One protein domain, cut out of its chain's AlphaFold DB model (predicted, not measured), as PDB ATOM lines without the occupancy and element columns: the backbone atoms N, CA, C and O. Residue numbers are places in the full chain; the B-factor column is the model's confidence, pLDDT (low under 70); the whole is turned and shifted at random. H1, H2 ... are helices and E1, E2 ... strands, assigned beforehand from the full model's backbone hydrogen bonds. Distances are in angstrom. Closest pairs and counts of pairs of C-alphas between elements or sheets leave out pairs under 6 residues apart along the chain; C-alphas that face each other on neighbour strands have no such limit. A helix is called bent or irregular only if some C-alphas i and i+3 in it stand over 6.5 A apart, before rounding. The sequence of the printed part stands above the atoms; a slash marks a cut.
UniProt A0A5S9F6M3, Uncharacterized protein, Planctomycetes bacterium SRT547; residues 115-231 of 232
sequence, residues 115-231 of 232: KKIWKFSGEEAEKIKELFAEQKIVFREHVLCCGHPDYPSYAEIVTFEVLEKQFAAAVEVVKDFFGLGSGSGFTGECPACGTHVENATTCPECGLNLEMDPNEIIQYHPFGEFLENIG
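AT A GLANCE: This is residues 115 to 231 of the 232 residues of an uncharacterized protein of Planctomycetes bacterium SRT547 (UniProt A0A5S9F6M3). A larger lobe is built on a strongly twisted sheet of three strands, E1, E3 and E2, with H1 and H2 over one face and H4 at its E1 edge. A small second lobe, the hairpin E4 and E5, lies far from that sheet toward one end of the longest axis, and residues 201 to 213 lead back from it through H3 to H4. The printed part has 117 residues with four named helices and five named strands, in the order E1 H1 E2 E3 H2 E4 E5 H3 H4; the class is mixed, and both sheets, E1 - E3 - E2 and E4 - E5, are antiparallel. The whole is loose, with a radius of gyration of the C-alphas of 17.0 A and spans of 48 by 39 by 26 A.

HOW THE PARTS SIT: Begin with edge strand E1, residues 115 to 121, whose antiparallel neighbour is inner strand E3, residues 155 to 163; N 117 and O 160 are 2.8 A apart, within hydrogen-bond range. On the other side of E3 is E2, residues 139 to 146, which forms a hairpin with it; look at N 142 and O 159, also 2.8 A apart. Helix H1, residues 122 to 134, is on the sheet over E3 at a height of 10.1 A and runs along the strands. E1, H1 and E2 form a split strand-helix-strand unit, two strands running the same way with E3 between them, and its crossover is right-handed. H2, residues 164 to 177, is on the same face at a height of 9.4 A, over E1 and E3, which gives two layers, helices on one face of a sheet. H1 touches H2 with residues 128 to 132 alone, at a steep tilt of 62 degrees, opposite ways; the closest C-alphas, of Ile 128 and Val 174, are 6.7 A apart. Farther on, E4, residues 186 to 189, and E5, residues 196 to 200, form a hairpin apart from E1, E2 and E3, with N 188 and O 197 at 2.9 A. H3, residues 214 to 218, is close to but not clearly touching H4, residues 222 to 229; the C-alphas of Ile 218 and Gly 224 are closest, at 5.0 A. H4 only grazes the three-stranded sheet, and its closest C-alpha pair with E1 is Lys 119 and Pro 222, 6.0 A. In H3 and H4 every O i to N i+4 pair is within hydrogen-bond range, in H1 8 of 9 and in H2 8 of 10.

IN THESE COORDINATES: Find C-alpha 115 at (22.027, 17.736, 143.597), where E1 begins; it runs 18.8 A, as does H1. E2 covers 22.2 A and E3 26.4 A. H2 covers 20.2 A and is irregular, with C-alphas 165 and 168 7.5 A apart. E4 begins at C-alpha 186, (6.637, 30.881, 167.934), and H4 ends at C-alpha 229, (11.245, 24.358, 141.780).

THE WHOLE: The two C-alphas farthest apart, of His 148 and Glu 205, are 50.1 A apart. The printed part has no cut, and its one long link is E5 to H3. Mean pLDDT of the printed part is 82.1; look for values under 70 at residues 146 to 153, 181 to 185, 212 to 217, 219 and 231.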
ATOM      1  N   LYS A 115      23.099  16.751 143.756       90.50
ATOM      2  CA  LYS A 115      22.027  17.736 143.597       90.50
ATOM      3  C   LYS A 115      22.434  19.047 144.253       90.50
ATOM      4  O   LYS A 115      23.128  19.044 145.267       90.50
ATOM      5  N   LYS A 116      22.015  20.155 143.647       90.50
ATOM      6  CA  LYS A 116      22.362  21.508 144.084       90.50
ATOM      7  C   LYS A 116      21.283  22.080 144.992       90.50
ATOM      8  O   LYS A 116      20.100  21.935 144.703       90.50
ATOM      9  N   ILE A 117      21.721  22.770 146.033       90.56
ATOM     10  CA  ILE A 117      20.933  23.654 146.887       90.56
ATOM     11  C   ILE A 117      21.660  25.000 146.839       90.56
ATOM     12  O   ILE A 117      22.845  25.058 147.147       90.56
ATOM     13  N   TRP A 118      21.014  26.057 146.363       85.25
ATOM     14  CA  TRP A 118      21.704  27.249 145.859       85.25
ATOM     15  C   TRP A 118      21.186  28.540 146.492       85.25
ATOM     16  O   TRP A 118      20.070  28.574 147.007       85.25
ATOM     17  N   LYS A 119      22.014  29.589 146.365       84.31
ATOM     18  CA  LYS A 119      21.777  30.987 146.758       84.31
ATOM     19  C   LYS A 119      21.649  31.228 148.266       84.31
ATOM     20  O   LYS A 119      20.612  31.679 148.742       84.31
ATOM     21  N   PHE A 120      22.745  31.005 148.977       90.38
ATOM     22  CA  PHE A 120      22.917  31.460 150.358       90.38
ATOM     23  C   PHE A 120      23.941  32.588 150.408       90.38
ATOM     24  O   PHE A 120      24.887  32.579 149.623       90.38
ATOM     25  N   SER A 121      23.779  33.543 151.314       88.06
ATOM     26  CA  SER A 121      24.872  34.451 151.677       88.06
ATOM     27  C   SER A 121      26.005  33.684 152.371       88.06
ATOM     28  O   SER A 121      25.791  32.581 152.880       88.06
ATOM     29  N   GLY A 122      27.206  34.268 152.432       82.00
ATOM     30  CA  GLY A 122      28.330  33.688 153.181       82.00
ATOM     31  C   GLY A 122      27.984  33.411 154.652       82.00
ATOM     32  O   GLY A 122      28.229  32.320 155.159       82.00
ATOM     33  N   GLU A 123      27.304  34.348 155.321       85.38
ATOM     34  CA  GLU A 123      26.899  34.195 156.727       85.38
ATOM     35  C   GLU A 123      25.883  33.063 156.953       85.38
ATOM     36  O   GLU A 123      25.948  32.353 157.959       85.38
ATOM     37  N   GLU A 124      24.921  32.897 156.042       91.12
ATOM     38  CA  GLU A 124      23.969  31.782 156.092       91.12
ATOM     39  C   GLU A 124      24.674  30.457 155.824       91.12
ATOM     40  O   GLU A 124      24.415  29.469 156.512       91.12
ATOM     41  N   ALA A 125      25.583  30.443 154.849       90.88
ATOM     42  CA  ALA A 125      26.320  29.254 154.473       90.88
ATOM     43  C   ALA A 125      27.140  28.700 155.640       90.88
ATOM     44  O   ALA A 125      27.061  27.500 155.887       90.88
ATOM     45  N   GLU A 126      27.848  29.542 156.400       88.75
ATOM     46  CA  GLU A 126      28.601  29.102 157.584       88.75
ATOM     47  C   GLU A 126      27.712  28.371 158.600       88.75
ATOM     48  O   GLU A 126      28.032  27.266 159.038       88.75
ATOM     49  N   LYS A 127      26.530  28.917 158.900       91.50
ATOM     50  CA  LYS A 127      25.581  28.281 159.829       91.50
ATOM     51  C   LYS A 127      25.011  26.978 159.262       91.50
ATOM     52  O   LYS A 127      24.887  25.985 159.974       91.50
ATOM     53  N   ILE A 128      24.685  26.950 157.969       92.88
ATOM     54  CA  ILE A 128      24.188  25.741 157.295       92.88
ATOM     55  C   ILE A 128      25.263  24.644 157.287       92.88
ATOM     56  O   ILE A 128      24.932  23.472 157.470       92.88
ATOM     57  N   LYS A 129      26.545  25.000 157.130       91.31
ATOM     58  CA  LYS A 129      27.666  24.050 157.197       91.31
ATOM     59  C   LYS A 129      27.746  23.354 158.548       91.31
ATOM     60  O   LYS A 129      27.912  22.134 158.580       91.31
ATOM     61  N   GLU A 130      27.604  24.103 159.639       89.19
ATOM     62  CA  GLU A 130      27.579  23.543 160.995       89.19
ATOM     63  C   GLU A 130      26.451  22.510 161.132       89.19
ATOM     64  O   GLU A 130      26.696  21.366 161.523       89.19
ATOM     65  N   LEU A 131      25.241  22.852 160.679       91.25
ATOM     66  CA  LEU A 131      24.086  21.947 160.715       91.25
ATOM     67  C   LEU A 131      24.269  20.713 159.813       91.25
ATOM     68  O   LEU A 131      23.911  19.590 160.186       91.25
ATOM     69  N   PHE A 132      24.856  20.879 158.624       92.94
ATOM     70  CA  PHE A 132      25.201  19.754 157.752       92.94
ATOM     71  C   PHE A 132      26.223  18.825 158.410       92.94
ATOM     72  O   PHE A 132      26.075  17.603 158.317       92.94
ATOM     73  N   ALA A 133      27.219  19.374 159.107       87.81
ATOM     74  CA  ALA A 133      28.211  18.590 159.832       87.81
ATOM     75  C   ALA A 133      27.577  17.786 160.980       87.81
ATOM     76  O   ALA A 133      27.846  16.585 161.101       87.81
ATOM     77  N   GLU A 134      26.684  18.397 161.765       88.75
ATOM     78  CA  GLU A 134      25.930  17.724 162.835       88.75
ATOM     79  C   GLU A 134      25.121  16.532 162.306       88.75
ATOM     80  O   GLU A 134      25.142  15.438 162.881       88.75
ATOM     81  N   GLN A 135      24.470  16.716 161.157       88.69
ATOM     82  CA  GLN A 135      23.641  15.699 160.506       88.69
ATOM     83  C   GLN A 135      24.438  14.744 159.606       88.69
ATOM     84  O   GLN A 135      23.863  13.870 158.950       88.69
ATOM     85  N   LYS A 136      25.773  14.871 159.573       90.44
ATOM     86  CA  LYS A 136      26.682  14.069 158.733       90.44
ATOM     87  C   LYS A 136      26.296  14.100 157.247       90.44
ATOM     88  O   LYS A 136      26.433  13.102 156.525       90.44
ATOM     89  N   ILE A 137      25.785  15.236 156.787       89.56
ATOM     90  CA  ILE A 137      25.501  15.496 155.379       89.56
ATOM     91  C   ILE A 137      26.827  15.775 154.685       89.56
ATOM     92  O   ILE A 137      27.592  16.643 155.098       89.56
ATOM     93  N   VAL A 138      27.106  15.024 153.621       87.06
ATOM     94  CA  VAL A 138      28.306  15.237 152.817       87.06
ATOM     95  C   VAL A 138      27.976  16.226 151.709       87.06
ATOM     96  O   VAL A 138      27.065  15.989 150.908       87.06
ATOM     97  N   PHE A 139      28.743  17.312 151.650       87.25
ATOM     98  CA  PHE A 139      28.539  18.386 150.687       87.25
ATOM     99  C   PHE A 139      29.857  18.898 150.092       87.25
ATOM    100  O   PHE A 139      30.941  18.726 150.660       87.25
ATOM    101  N   ARG A 140      29.732  19.535 148.928       83.81
ATOM    102  CA  ARG A 140      30.724  20.429 148.326       83.81
ATOM    103  C   ARG A 140      30.115  21.821 148.260       83.81
ATOM    104  O   ARG A 140      29.002  21.953 147.757       83.81
ATOM    105  N   GLU A 141      30.821  22.834 148.734       85.06
ATOM    106  CA  GLU A 141      30.390  24.215 148.541       85.06
ATOM    107  C   GLU A 141      30.995  24.797 147.256       85.06
ATOM    108  O   GLU A 141      32.047  24.378 146.765       85.06
ATOM    109  N   HIS A 142      30.281  25.749 146.676       80.75
ATOM    110  CA  HIS A 142      30.740  26.591 145.585       80.75
ATOM    111  C   HIS A 142      30.423  28.018 145.979       80.75
ATOM    112  O   HIS A 142      29.249  28.337 146.174       80.75
ATOM    113  N   VAL A 143      31.446  28.858 146.074       81.06
ATOM    114  CA  VAL A 143      31.283  30.262 146.422       81.06
ATOM    115  C   VAL A 143      31.478  31.102 145.169       81.06
ATOM    116  O   VAL A 143      32.440  30.967 144.411       81.06
ATOM    117  N   LEU A 144      30.497  31.952 144.913       78.25
ATOM    118  CA  LEU A 144      30.569  32.991 143.909       78.25
ATOM    119  C   LEU A 144      30.724  34.319 144.643       78.25
ATOM    120  O   LEU A 144      29.776  34.801 145.259       78.25
ATOM    121  N   CYS A 145      31.916  34.899 144.570       73.12
ATOM    122  CA  CYS A 145      32.169  36.239 145.081       73.12
ATOM    123  C   CYS A 145      31.794  37.265 144.008       73.12
ATOM    124  O   CYS A 145      32.365  37.294 142.917       73.12
ATOM    125  N   CYS A 146      30.843  38.128 144.333       68.19
ATOM    126  CA  CYS A 146      30.499  39.309 143.565       68.19
ATOM    127  C   CYS A 146      31.223  40.504 144.194       68.19
ATOM    128  O   CYS A 146      30.761  41.051 145.188       68.19
ATOM    129  N   GLY A 147      32.359  40.914 143.629       54.06
ATOM    130  CA  GLY A 147      33.156  42.043 144.128       54.06
ATOM    131  C   GLY A 147      34.250  41.659 145.120       54.06
ATOM    132  O   GLY A 147      34.536  40.485 145.319       54.06
ATOM    133  N   HIS A 148      34.893  42.670 145.707       62.91
ATOM    134  CA  HIS A 148      36.024  42.518 146.628       62.91
ATOM    135  C   HIS A 148      35.589  42.799 148.081       62.91
ATOM    136  O   HIS A 148      34.865  43.780 148.260       62.91
ATOM    137  N   PRO A 149      36.050  42.031 149.095       67.81
ATOM    138  CA  PRO A 149      35.590  42.118 150.494       67.81
ATOM    139  C   PRO A 149      35.580  43.523 151.108       67.81
ATOM    140  O   PRO A 149      34.695  43.861 151.886       67.81
ATOM    141  N   ASP A 150      36.533  44.367 150.715       62.50
ATOM    142  CA  ASP A 150      36.644  45.747 151.208       62.50
ATOM    143  C   ASP A 150      35.590  46.732 150.650       62.50
ATOM    144  O   ASP A 150      35.573  47.900 151.042       62.50
ATOM    145  N   TYR A 151      34.721  46.312 149.721       57.91
ATOM    146  CA  TYR A 151      33.748  47.193 149.065       57.91
ATOM    147  C   TYR A 151      32.299  46.888 149.469       57.91
ATOM    148  O   TYR A 151      31.926  45.726 149.581       57.91
ATOM    149  N   PRO A 152      31.417  47.908 149.556       69.25
ATOM    150  CA  PRO A 152      30.005  47.710 149.910       69.25
ATOM    151  C   PRO A 152      29.209  46.823 148.944       69.25
ATOM    152  O   PRO A 152      28.123  46.368 149.280       69.25
ATOM    153  N   SER A 153      29.709  46.627 147.724       68.12
ATOM    154  CA  SER A 153      29.101  45.755 146.719       68.12
ATOM    155  C   SER A 153      29.522  44.291 146.853       68.12
ATOM    156  O   SER A 153      29.097  43.492 146.023       68.12
ATOM    157  N   TYR A 154      30.387  43.960 147.821       74.00
ATOM    158  CA  TYR A 154      30.796  42.587 148.080       74.00
ATOM    159  C   TYR A 154      29.594  41.739 148.476       74.00
ATOM    160  O   TYR A 154      28.885  42.061 149.429       74.00
ATOM    161  N   ALA A 155      29.384  40.645 147.759       73.25
ATOM    162  CA  ALA A 155      28.426  39.629 148.145       73.25
ATOM    163  C   ALA A 155      28.990  38.247 147.837       73.25
ATOM    164  O   ALA A 155      29.449  37.988 146.726       73.25
ATOM    165  N   GLU A 156      28.912  37.348 148.805       82.62
ATOM    166  CA  GLU A 156      29.169  35.928 148.594       82.62
ATOM    167  C   GLU A 156      27.847  35.226 148.333       82.62
ATOM    168  O   GLU A 156      26.895  35.380 149.097       82.62
ATOM    169  N   ILE A 157      27.793  34.453 147.253       83.88
ATOM    170  CA  ILE A 157      26.674  33.572 146.947       83.88
ATOM    171  C   ILE A 157      27.191  32.144 146.989       83.88
ATOM    172  O   ILE A 157      27.976  31.723 146.140       83.88
ATOM    173  N   VAL A 158      26.717  31.382 147.962       87.19
ATOM    174  CA  VAL A 158      27.128  30.006 148.203       87.19
ATOM    175  C   VAL A 158      26.093  29.035 147.642       87.19
ATOM    176  O   VAL A 158      24.879  29.249 147.712       87.19
ATOM    177  N   THR A 159      26.581  27.956 147.040       89.62
ATOM    178  CA  THR A 159      25.792  26.822 146.556       89.62
ATOM    179  C   THR A 159      26.370  25.528 147.101       89.62
ATOM    180  O   THR A 159      27.552  25.251 146.927       89.62
ATOM    181  N   PHE A 160      25.524  24.694 147.691       91.38
ATOM    182  CA  PHE A 160      25.883  23.366 148.160       91.38
ATOM    183  C   PHE A 160      25.514  22.304 147.124       91.38
ATOM    184  O   PHE A 160      24.383  22.223 146.654       91.38
ATOM    185  N   GLU A 161      26.463  21.445 146.787       90.44
ATOM    186  CA  GLU A 161      26.233  20.180 146.102       90.44
ATOM    187  C   GLU A 161      26.239  19.052 147.129       90.44
ATOM    188  O   GLU A 161      27.258  18.788 147.763       90.44
ATOM    189  N   VAL A 162      25.114  18.360 147.265       90.50
ATOM    190  CA  VAL A 162      24.946  17.233 148.190       90.50
ATOM    191  C   VAL A 162      24.719  15.941 147.419       90.50
ATOM    192  O   VAL A 162      24.257  15.952 146.274       90.50
ATOM    193  N   LEU A 163      25.019  14.801 148.042       88.50
ATOM    194  CA  LEU A 163      24.677  13.498 147.466       88.50
ATOM    195  C   LEU A 163      23.170  13.407 147.233       88.50
ATOM    196  O   LEU A 163      22.389  13.727 148.127       88.50
ATOM    197  N   GLU A 164      22.747  12.879 146.083       89.62
ATOM    198  CA  GLU A 164      21.320  12.707 145.767       89.62
ATOM    199  C   GLU A 164      20.569  11.939 146.871       89.62
ATOM    200  O   GLU A 164      19.452  12.299 147.228       89.62
ATOM    201  N   LYS A 165      21.223  10.947 147.493       89.88
ATOM    202  CA  LYS A 165      20.675  10.169 148.619       89.88
ATOM    203  C   LYS A 165      20.473  10.979 149.910       89.88
ATOM    204  O   LYS A 165      19.700  10.563 150.762       89.88
ATOM    205  N   GLN A 166      21.187  12.094 150.071       91.69
ATOM    206  CA  GLN A 166      21.108  12.999 151.224       91.69
ATOM    207  C   GLN A 166      20.349  14.293 150.898       91.69
ATOM    208  O   GLN A 166      20.125  15.093 151.798       91.69
ATOM    209  N   PHE A 167      19.923  14.495 149.645       92.81
ATOM    210  CA  PHE A 167      19.312  15.745 149.197       92.81
ATOM    211  C   PHE A 167      18.070  16.127 150.003       92.81
ATOM    212  O   PHE A 167      17.986  17.251 150.476       92.81
ATOM    213  N   ALA A 168      17.144  15.188 150.227       91.25
ATOM    214  CA  ALA A 168      15.943  15.462 151.015       91.25
ATOM    215  C   ALA A 168      16.284  15.876 152.458       91.25
ATOM    216  O   ALA A 168      15.762  16.869 152.945       91.25
ATOM    217  N   ALA A 169      17.211  15.166 153.110       92.19
ATOM    218  CA  ALA A 169      17.651  15.507 154.463       92.19
ATOM    219  C   ALA A 169      18.332  16.884 154.516       92.19
ATOM    220  O   ALA A 169      18.078  17.659 155.428       92.19
ATOM    221  N   ALA A 170      19.155  17.211 153.516       93.25
ATOM    222  CA  ALA A 170      19.795  18.515 153.417       93.25
ATOM    223  C   ALA A 170      18.786  19.650 153.218       93.25
ATOM    224  O   ALA A 170      18.920  20.695 153.845       93.25
ATOM    225  N   VAL A 171      17.748  19.441 152.403       92.50
ATOM    226  CA  VAL A 171      16.668  20.423 152.237       92.50
ATOM    227  C   VAL A 171      15.914  20.643 153.549       92.50
ATOM    228  O   VAL A 171      15.641  21.793 153.876       92.50
ATOM    229  N   GLU A 172      15.619  19.591 154.317       90.81
ATOM    230  CA  GLU A 172      14.955  19.738 155.621       90.81
ATOM    231  C   GLU A 172      15.822  20.497 156.633       90.81
ATOM    232  O   GLU A 172      15.323  21.397 157.295       90.81
ATOM    233  N   VAL A 173      17.133  20.252 156.672       91.62
ATOM    234  CA  VAL A 173      18.044  21.034 157.527       91.62
ATOM    235  C   VAL A 173      18.021  22.522 157.173       91.62
ATOM    236  O   VAL A 173      17.984  23.373 158.060       91.62
ATOM    237  N   VAL A 174      18.019  22.857 155.879       91.56
ATOM    238  CA  VAL A 174      17.951  24.262 155.452       91.56
ATOM    239  C   VAL A 174      16.566  24.857 155.733       91.56
ATOM    240  O   VAL A 174      16.467  26.016 156.124       91.56
ATOM    241  N   LYS A 175      15.485  24.080 155.602       87.69
ATOM    242  CA  LYS A 175      14.146  24.511 156.029       87.69
ATOM    243  C   LYS A 175      14.110  24.824 157.519       87.69
ATOM    244  O   LYS A 175      13.621  25.888 157.883       87.69
ATOM    245  N   ASP A 176      14.656  23.949 158.356       85.88
ATOM    246  CA  ASP A 176      14.729  24.151 159.803       85.88
ATOM    247  C   ASP A 176      15.533  25.410 160.150       85.88
ATOM    248  O   ASP A 176      15.104  26.197 160.991       85.88
ATOM    249  N   PHE A 177      16.641  25.660 159.442       87.50
ATOM    250  CA  PHE A 177      17.431  26.886 159.584       87.50
ATOM    251  C   PHE A 177      16.601  28.161 159.347       87.50
ATOM    252  O   PHE A 177      16.729  29.124 160.102       87.50
ATOM    253  N   PHE A 178      15.714  28.159 158.347       84.75
ATOM    254  CA  PHE A 178      14.801  29.276 158.065       84.75
ATOM    255  C   PHE A 178      13.485  29.226 158.864       84.75
ATOM    256  O   PHE A 178      12.600  30.046 158.624       84.75
ATOM    257  N   GLY A 179      13.321  28.281 159.796       77.94
ATOM    258  CA  GLY A 179      12.082  28.122 160.566       77.94
ATOM    259  C   GLY A 179      10.891  27.609 159.744       77.94
ATOM    260  O   GLY A 179       9.744  27.814 160.128       77.94
ATOM    261  N   LEU A 180      11.147  26.951 158.610       76.44
ATOM    262  CA  LEU A 180      10.135  26.341 157.735       76.44
ATOM    263  C   LEU A 180       9.798  24.890 158.119       76.44
ATOM    264  O   LEU A 180       8.978  24.248 157.456       76.44
ATOM    265  N   GLY A 181      10.468  24.345 159.136       65.06
ATOM    266  CA  GLY A 181      10.232  22.995 159.630       65.06
ATOM    267  C   GLY A 181       8.797  22.825 160.125       65.06
ATOM    268  O   GLY A 181       8.203  23.720 160.730       65.06
ATOM    269  N   SER A 182       8.207  21.656 159.881       56.44
ATOM    270  CA  SER A 182       6.868  21.343 160.375       56.44
ATOM    271  C   SER A 182       6.863  21.301 161.909       56.44
ATOM    272  O   SER A 182       7.230  20.286 162.498       56.44
ATOM    273  N   GLY A 183       6.412  22.382 162.554       55.66
ATOM    274  CA  GLY A 183       6.013  22.364 163.963       55.66
ATOM    275  C   GLY A 183       6.850  23.167 164.960       55.66
ATOM    276  O   GLY A 183       6.697  22.918 166.155       55.66
ATOM    277  N   SER A 184       7.684  24.124 164.541       57.56
ATOM    278  CA  SER A 184       8.205  25.122 165.485       57.56
ATOM    279  C   SER A 184       7.190  26.255 165.643       57.56
ATOM    280  O   SER A 184       7.133  27.178 164.834       57.56
ATOM    281  N   GLY A 185       6.356  26.178 166.674       67.56
ATOM    282  CA  GLY A 185       5.568  27.314 167.126       67.56
ATOM    283  C   GLY A 185       6.475  28.468 167.562       67.56
ATOM    284  O   GLY A 185       7.643  28.288 167.919       67.56
ATOM    285  N   PHE A 186       5.925  29.675 167.544       76.19
ATOM    286  CA  PHE A 186       6.637  30.881 167.934       76.19
ATOM    287  C   PHE A 186       7.149  30.766 169.376       76.19
ATOM    288  O   PHE A 186       6.412  30.373 170.287       76.19
ATOM    289  N   THR A 187       8.421  31.121 169.565       80.75
ATOM    290  CA  THR A 187       9.067  31.212 170.877       80.75
ATOM    291  C   THR A 187       9.597  32.626 171.064       80.75
ATOM    292  O   THR A 187      10.408  33.093 170.268       80.75
ATOM    293  N   GLY A 188       9.130  33.322 172.097       84.94
ATOM    294  CA  GLY A 188       9.486  34.717 172.345       84.94
ATOM    295  C   GLY A 188       8.385  35.498 173.047       84.94
ATOM    296  O   GLY A 188       7.434  34.933 173.581       84.94
ATOM    297  N   GLU A 189       8.510  36.822 173.065       89.56
ATOM    298  CA  GLU A 189       7.469  37.700 173.600       89.56
ATOM    299  C   GLU A 189       6.383  37.946 172.552       89.56
ATOM    300  O   GLU A 189       6.662  38.366 171.428       89.56
ATOM    301  N   CYS A 190       5.124  37.706 172.922       85.50
ATOM    302  CA  CYS A 190       3.986  38.003 172.066       85.50
ATOM    303  C   CYS A 190       3.961  39.507 171.731       85.50
ATOM    304  O   CYS A 190       3.856  40.327 172.648       85.50
ATOM    305  N   PRO A 191       3.944  39.897 170.446       86.19
ATOM    306  CA  PRO A 191       4.028  41.304 170.053       86.19
ATOM    307  C   PRO A 191       2.787  42.123 170.437       86.19
ATOM    308  O   PRO A 191       2.857  43.346 170.512       86.19
ATOM    309  N   ALA A 192       1.646  41.473 170.690       89.75
ATOM    310  CA  ALA A 192       0.417  42.163 171.073       89.75
ATOM    311  C   ALA A 192       0.310  42.441 172.580       89.75
ATOM    312  O   ALA A 192      -0.254  43.463 172.964       89.75
ATOM    313  N   CYS A 193       0.792  41.537 173.440       93.69
ATOM    314  CA  CYS A 193       0.555  41.626 174.888       93.69
ATOM    315  C   CYS A 193       1.800  41.436 175.764       93.69
ATOM    316  O   CYS A 193       1.692  41.560 176.981       93.69
ATOM    317  N   GLY A 194       2.962  41.140 175.181       91.44
ATOM    318  CA  GLY A 194       4.222  40.935 175.902       91.44
ATOM    319  C   GLY A 194       4.335  39.595 176.634       91.44
ATOM    320  O   GLY A 194       5.324  39.349 177.315       91.44
ATOM    321  N   THR A 195       3.342  38.708 176.515       93.19
ATOM    322  CA  THR A 195       3.388  37.380 177.140       93.19
ATOM    323  C   THR A 195       4.470  36.532 176.490       93.19
ATOM    324  O   THR A 195       4.438  36.324 175.279       93.19
ATOM    325  N   HIS A 196       5.400  36.013 177.288       92.88
ATOM    326  CA  HIS A 196       6.377  35.043 176.811       92.88
ATOM    327  C   HIS A 196       5.687  33.714 176.486       92.88
ATOM    328  O   HIS A 196       4.907  33.193 177.285       92.88
ATOM    329  N   VAL A 197       5.968  33.181 175.307       88.69
ATOM    330  CA  VAL A 197       5.384  31.954 174.766       88.69
ATOM    331  C   VAL A 197       6.503  31.056 174.262       88.69
ATOM    332  O   VAL A 197       7.491  31.541 173.718       88.69
ATOM    333  N   GLU A 198       6.343  29.750 174.449       86.00
ATOM    334  CA  GLU A 198       7.277  28.732 173.973       86.00
ATOM    335  C   GLU A 198       6.532  27.782 173.044       86.00
ATOM    336  O   GLU A 198       5.524  27.190 173.435       86.00
ATOM    337  N   ASN A 199       7.036  27.637 171.820       82.06
ATOM    338  CA  ASN A 199       6.527  26.697 170.826       82.06
ATOM    339  C   ASN A 199       4.996  26.774 170.613       82.06
ATOM    340  O   ASN A 199       4.313  25.748 170.574       82.06
ATOM    341  N   ALA A 200       4.443  27.988 170.501       82.44
ATOM    342  CA  ALA A 200       3.000  28.213 170.386       82.44
ATOM    343  C   ALA A 200       2.598  28.770 169.012       82.44
ATOM    344  O   ALA A 200       3.218  29.696 168.500       82.44
ATOM    345  N   THR A 201       1.511  28.253 168.436       84.56
ATOM    346  CA  THR A 201       0.885  28.810 167.220       84.56
ATOM    347  C   THR A 201      -0.108  29.926 167.536       84.56
ATOM    348  O   THR A 201      -0.445  30.727 166.678       84.56
ATOM    349  N   THR A 202      -0.555  30.043 168.786       87.69
ATOM    350  CA  THR A 202      -1.434  31.123 169.246       87.69
ATOM    351  C   THR A 202      -1.033  31.582 170.638       87.69
ATOM    352  O   THR A 202      -0.721  30.753 171.493       87.69
ATOM    353  N   CYS A 203      -1.086  32.888 170.896       88.81
ATOM    354  CA  CYS A 203      -0.825  33.430 172.224       88.81
ATOM    355  C   CYS A 203      -1.931  32.986 173.200       88.81
ATOM    356  O   CYS A 203      -3.104  33.261 172.933       88.81
ATOM    357  N   PRO A 204      -1.594  32.357 174.341       91.12
ATOM    358  CA  PRO A 204      -2.589  31.869 175.294       91.12
ATOM    359  C   PRO A 204      -3.353  32.998 176.001       91.12
ATOM    360  O   PRO A 204      -4.469  32.777 176.457       91.12
ATOM    361  N   GLU A 205      -2.772  34.199 176.082       92.31
ATOM    362  CA  GLU A 205      -3.363  35.337 176.801       92.31
ATOM    363  C   GLU A 205      -4.282  36.183 175.916       92.31
ATOM    364  O   GLU A 205      -5.408  36.494 176.297       92.31
ATOM    365  N   CYS A 206      -3.828  36.565 174.720       93.25
ATOM    366  CA  CYS A 206      -4.583  37.475 173.850       93.25
ATOM    367  C   CYS A 206      -5.203  36.796 172.622       93.25
ATOM    368  O   CYS A 206      -5.936  37.447 171.878       93.25
ATOM    369  N   GLY A 207      -4.913  35.512 172.388       88.75
ATOM    370  CA  GLY A 207      -5.418  34.765 171.236       88.75
ATOM    371  C   GLY A 207      -4.814  35.181 169.892       88.75
ATOM    372  O   GLY A 207      -5.327  34.769 168.854       88.75
ATOM    373  N   LEU A 208      -3.753  35.999 169.885       85.38
ATOM    374  CA  LEU A 208      -3.046  36.372 168.657       85.38
ATOM    375  C   LEU A 208      -2.529  35.113 167.953       85.38
ATOM    376  O   LEU A 208      -1.890  34.286 168.601       85.38
ATOM    377  N   ASN A 209      -2.767  34.994 166.645       83.69
ATOM    378  CA  ASN A 209      -2.107  33.973 165.838       83.69
ATOM    379  C   ASN A 209      -0.612  34.310 165.736       83.69
ATOM    380  O   ASN A 209      -0.247  35.393 165.286       83.69
ATOM    381  N   LEU A 210       0.219  33.399 166.227       79.81
ATOM    382  CA  LEU A 210       1.672  33.491 166.237       79.81
ATOM    383  C   LEU A 210       2.307  32.588 165.176       79.81
ATOM    384  O   LEU A 210       3.532  32.524 165.099       79.81
ATOM    385  N   GLU A 211       1.505  31.884 164.375       73.69
ATOM    386  CA  GLU A 211       2.001  31.273 163.150       73.69
ATOM    387  C   GLU A 211       2.585  32.384 162.283       73.69
ATOM    388  O   GLU A 211       1.869  33.214 161.723       73.69
ATOM    389  N   MET A 212       3.911  32.416 162.207       63.69
ATOM    390  CA  MET A 212       4.562  33.083 161.100       63.69
ATOM    391  C   MET A 212       4.221  32.261 159.872       63.69
ATOM    392  O   MET A 212       4.510  31.064 159.864       63.69
ATOM    393  N   ASP A 213       3.597  32.878 158.866       63.22
ATOM    394  CA  ASP A 213       3.508  32.242 157.560       63.22
ATOM    395  C   ASP A 213       4.953  32.040 157.097       63.22
ATOM    396  O   ASP A 213       5.654  33.027 156.843       63.22
ATOM    397  N   PRO A 214       5.441  30.791 157.022       57.09
ATOM    398  CA  PRO A 214       6.815  30.540 156.631       57.09
ATOM    399  C   PRO A 214       7.080  31.129 155.237       57.09
ATOM    400  O   PRO A 214       8.187  31.593 154.967       57.09
ATOM    401  N   ASN A 215       6.040  31.233 154.393       58.75
ATOM    402  CA  ASN A 215       6.120  31.881 153.091       58.75
ATOM    403  C   ASN A 215       6.414  33.381 153.187       58.75
ATOM    404  O   ASN A 215       7.125  33.886 152.329       58.75
ATOM    405  N   GLU A 216       5.959  34.114 154.207       64.75
ATOM    406  CA  GLU A 216       6.278  35.547 154.322       64.75
ATOM    407  C   GLU A 216       7.769  35.801 154.587       64.75
ATOM    408  O   GLU A 216       8.307  36.804 154.110       64.75
ATOM    409  N   ILE A 217       8.440  34.887 155.301       62.75
ATOM    410  CA  ILE A 217       9.876  34.967 155.614       62.75
ATOM    411  C   ILE A 217      10.713  34.680 154.363       62.75
ATOM    412  O   ILE A 217      11.701  35.368 154.106       62.75
ATOM    413  N   ILE A 218      10.314  33.683 153.565       72.38
ATOM    414  CA  ILE A 218      11.113  33.213 152.424       72.38
ATOM    415  C   ILE A 218      10.639  33.693 151.055       72.38
ATOM    416  O   ILE A 218      11.365  33.478 150.092       72.38
ATOM    417  N   GLN A 219       9.494  34.378 150.939       69.62
ATOM    418  CA  GLN A 219       8.956  34.856 149.648       69.62
ATOM    419  C   GLN A 219       9.956  35.711 148.856       69.62
ATOM    420  O   GLN A 219       9.933  35.717 147.630       69.62
ATOM    421  N   TYR A 220      10.836  36.439 149.549       74.19
ATOM    422  CA  TYR A 220      11.879  37.259 148.926       74.19
ATOM    423  C   TYR A 220      13.269  36.638 149.057       74.19
ATOM    424  O   TYR A 220      14.228  37.161 148.486       74.19
ATOM    425  N   HIS A 221      13.393  35.539 149.804       84.31
ATOM    426  CA  HIS A 221      14.650  34.832 149.934       84.31
ATOM    427  C   HIS A 221      14.805  33.862 148.757       84.31
ATOM    428  O   HIS A 221      13.881  33.104 148.455       84.31
ATOM    429  N   PRO A 222      15.970  33.796 148.097       84.88
ATOM    430  CA  PRO A 222      16.091  32.948 146.919       84.88
ATOM    431  C   PRO A 222      15.981  31.438 147.181       84.88
ATOM    432  O   PRO A 222      15.718  30.664 146.262       84.88
ATOM    433  N   PHE A 223      16.146  31.010 148.434       87.31
ATOM    434  CA  PHE A 223      15.828  29.641 148.845       87.31
ATOM    435  C   PHE A 223      14.329  29.318 148.701       87.31
ATOM    436  O   PHE A 223      13.989  28.176 148.408       87.31
ATOM    437  N   GLY A 224      13.433  30.302 148.847       82.88
ATOM    438  CA  GLY A 224      12.001  30.103 148.614       82.88
ATOM    439  C   GLY A 224      11.701  29.762 147.156       82.88
ATOM    440  O   GLY A 224      11.072  28.742 146.886       82.88
ATOM    441  N   GLU A 225      12.276  30.520 146.215       82.88
ATOM    442  CA  GLU A 225      12.228  30.211 144.775       82.88
ATOM    443  C   GLU A 225      12.785  28.806 144.489       82.88
ATOM    444  O   GLU A 225      12.222  28.049 143.700       82.88
ATOM    445  N   PHE A 226      13.885  28.416 145.141       87.00
ATOM    446  CA  PHE A 226      14.407  27.056 145.011       87.00
ATOM    447  C   PHE A 226      13.378  26.000 145.432       87.00
ATOM    448  O   PHE A 226      13.169  25.057 144.673       87.00
ATOM    449  N   LEU A 227      12.732  26.156 146.595       85.44
ATOM    450  CA  LEU A 227      11.747  25.203 147.119       85.44
ATOM    451  C   LEU A 227      10.537  25.015 146.196       85.44
ATOM    452  O   LEU A 227      10.034  23.898 146.096       85.44
ATOM    453  N   GLU A 228      10.097  26.056 145.491       80.88
ATOM    454  CA  GLU A 228       9.021  25.946 144.494       80.88
ATOM    455  C   GLU A 228       9.420  25.062 143.300       80.88
ATOM    456  O   GLU A 228       8.583  24.363 142.732       80.88
ATOM    457  N   ASN A 229      10.712  25.036 142.961       78.81
ATOM    458  CA  ASN A 229      11.245  24.358 141.780       78.81
ATOM    459  C   ASN A 229      11.825  22.957 142.057       78.81
ATOM    460  O   ASN A 229      12.186  22.256 141.115       78.81
ATOM    461  N   ILE A 230      11.931  22.498 143.313       77.25
ATOM    462  CA  ILE A 230      12.511  21.166 143.611       77.25
ATOM    463  C   ILE A 230      11.604  19.980 143.221       77.25
ATOM    464  O   ILE A 230      12.011  18.828 143.396       77.25
ATOM    465  N   GLY A 231      10.378  20.256 142.759       56.09
ATOM    466  CA  GLY A 231       9.342  19.276 142.414       56.09
ATOM    467  C   GLY A 231       9.131  19.007 140.917       56.09
ATOM    468  O   GLY A 231       8.294  18.160 140.599       56.09
TER     469      GLY A 231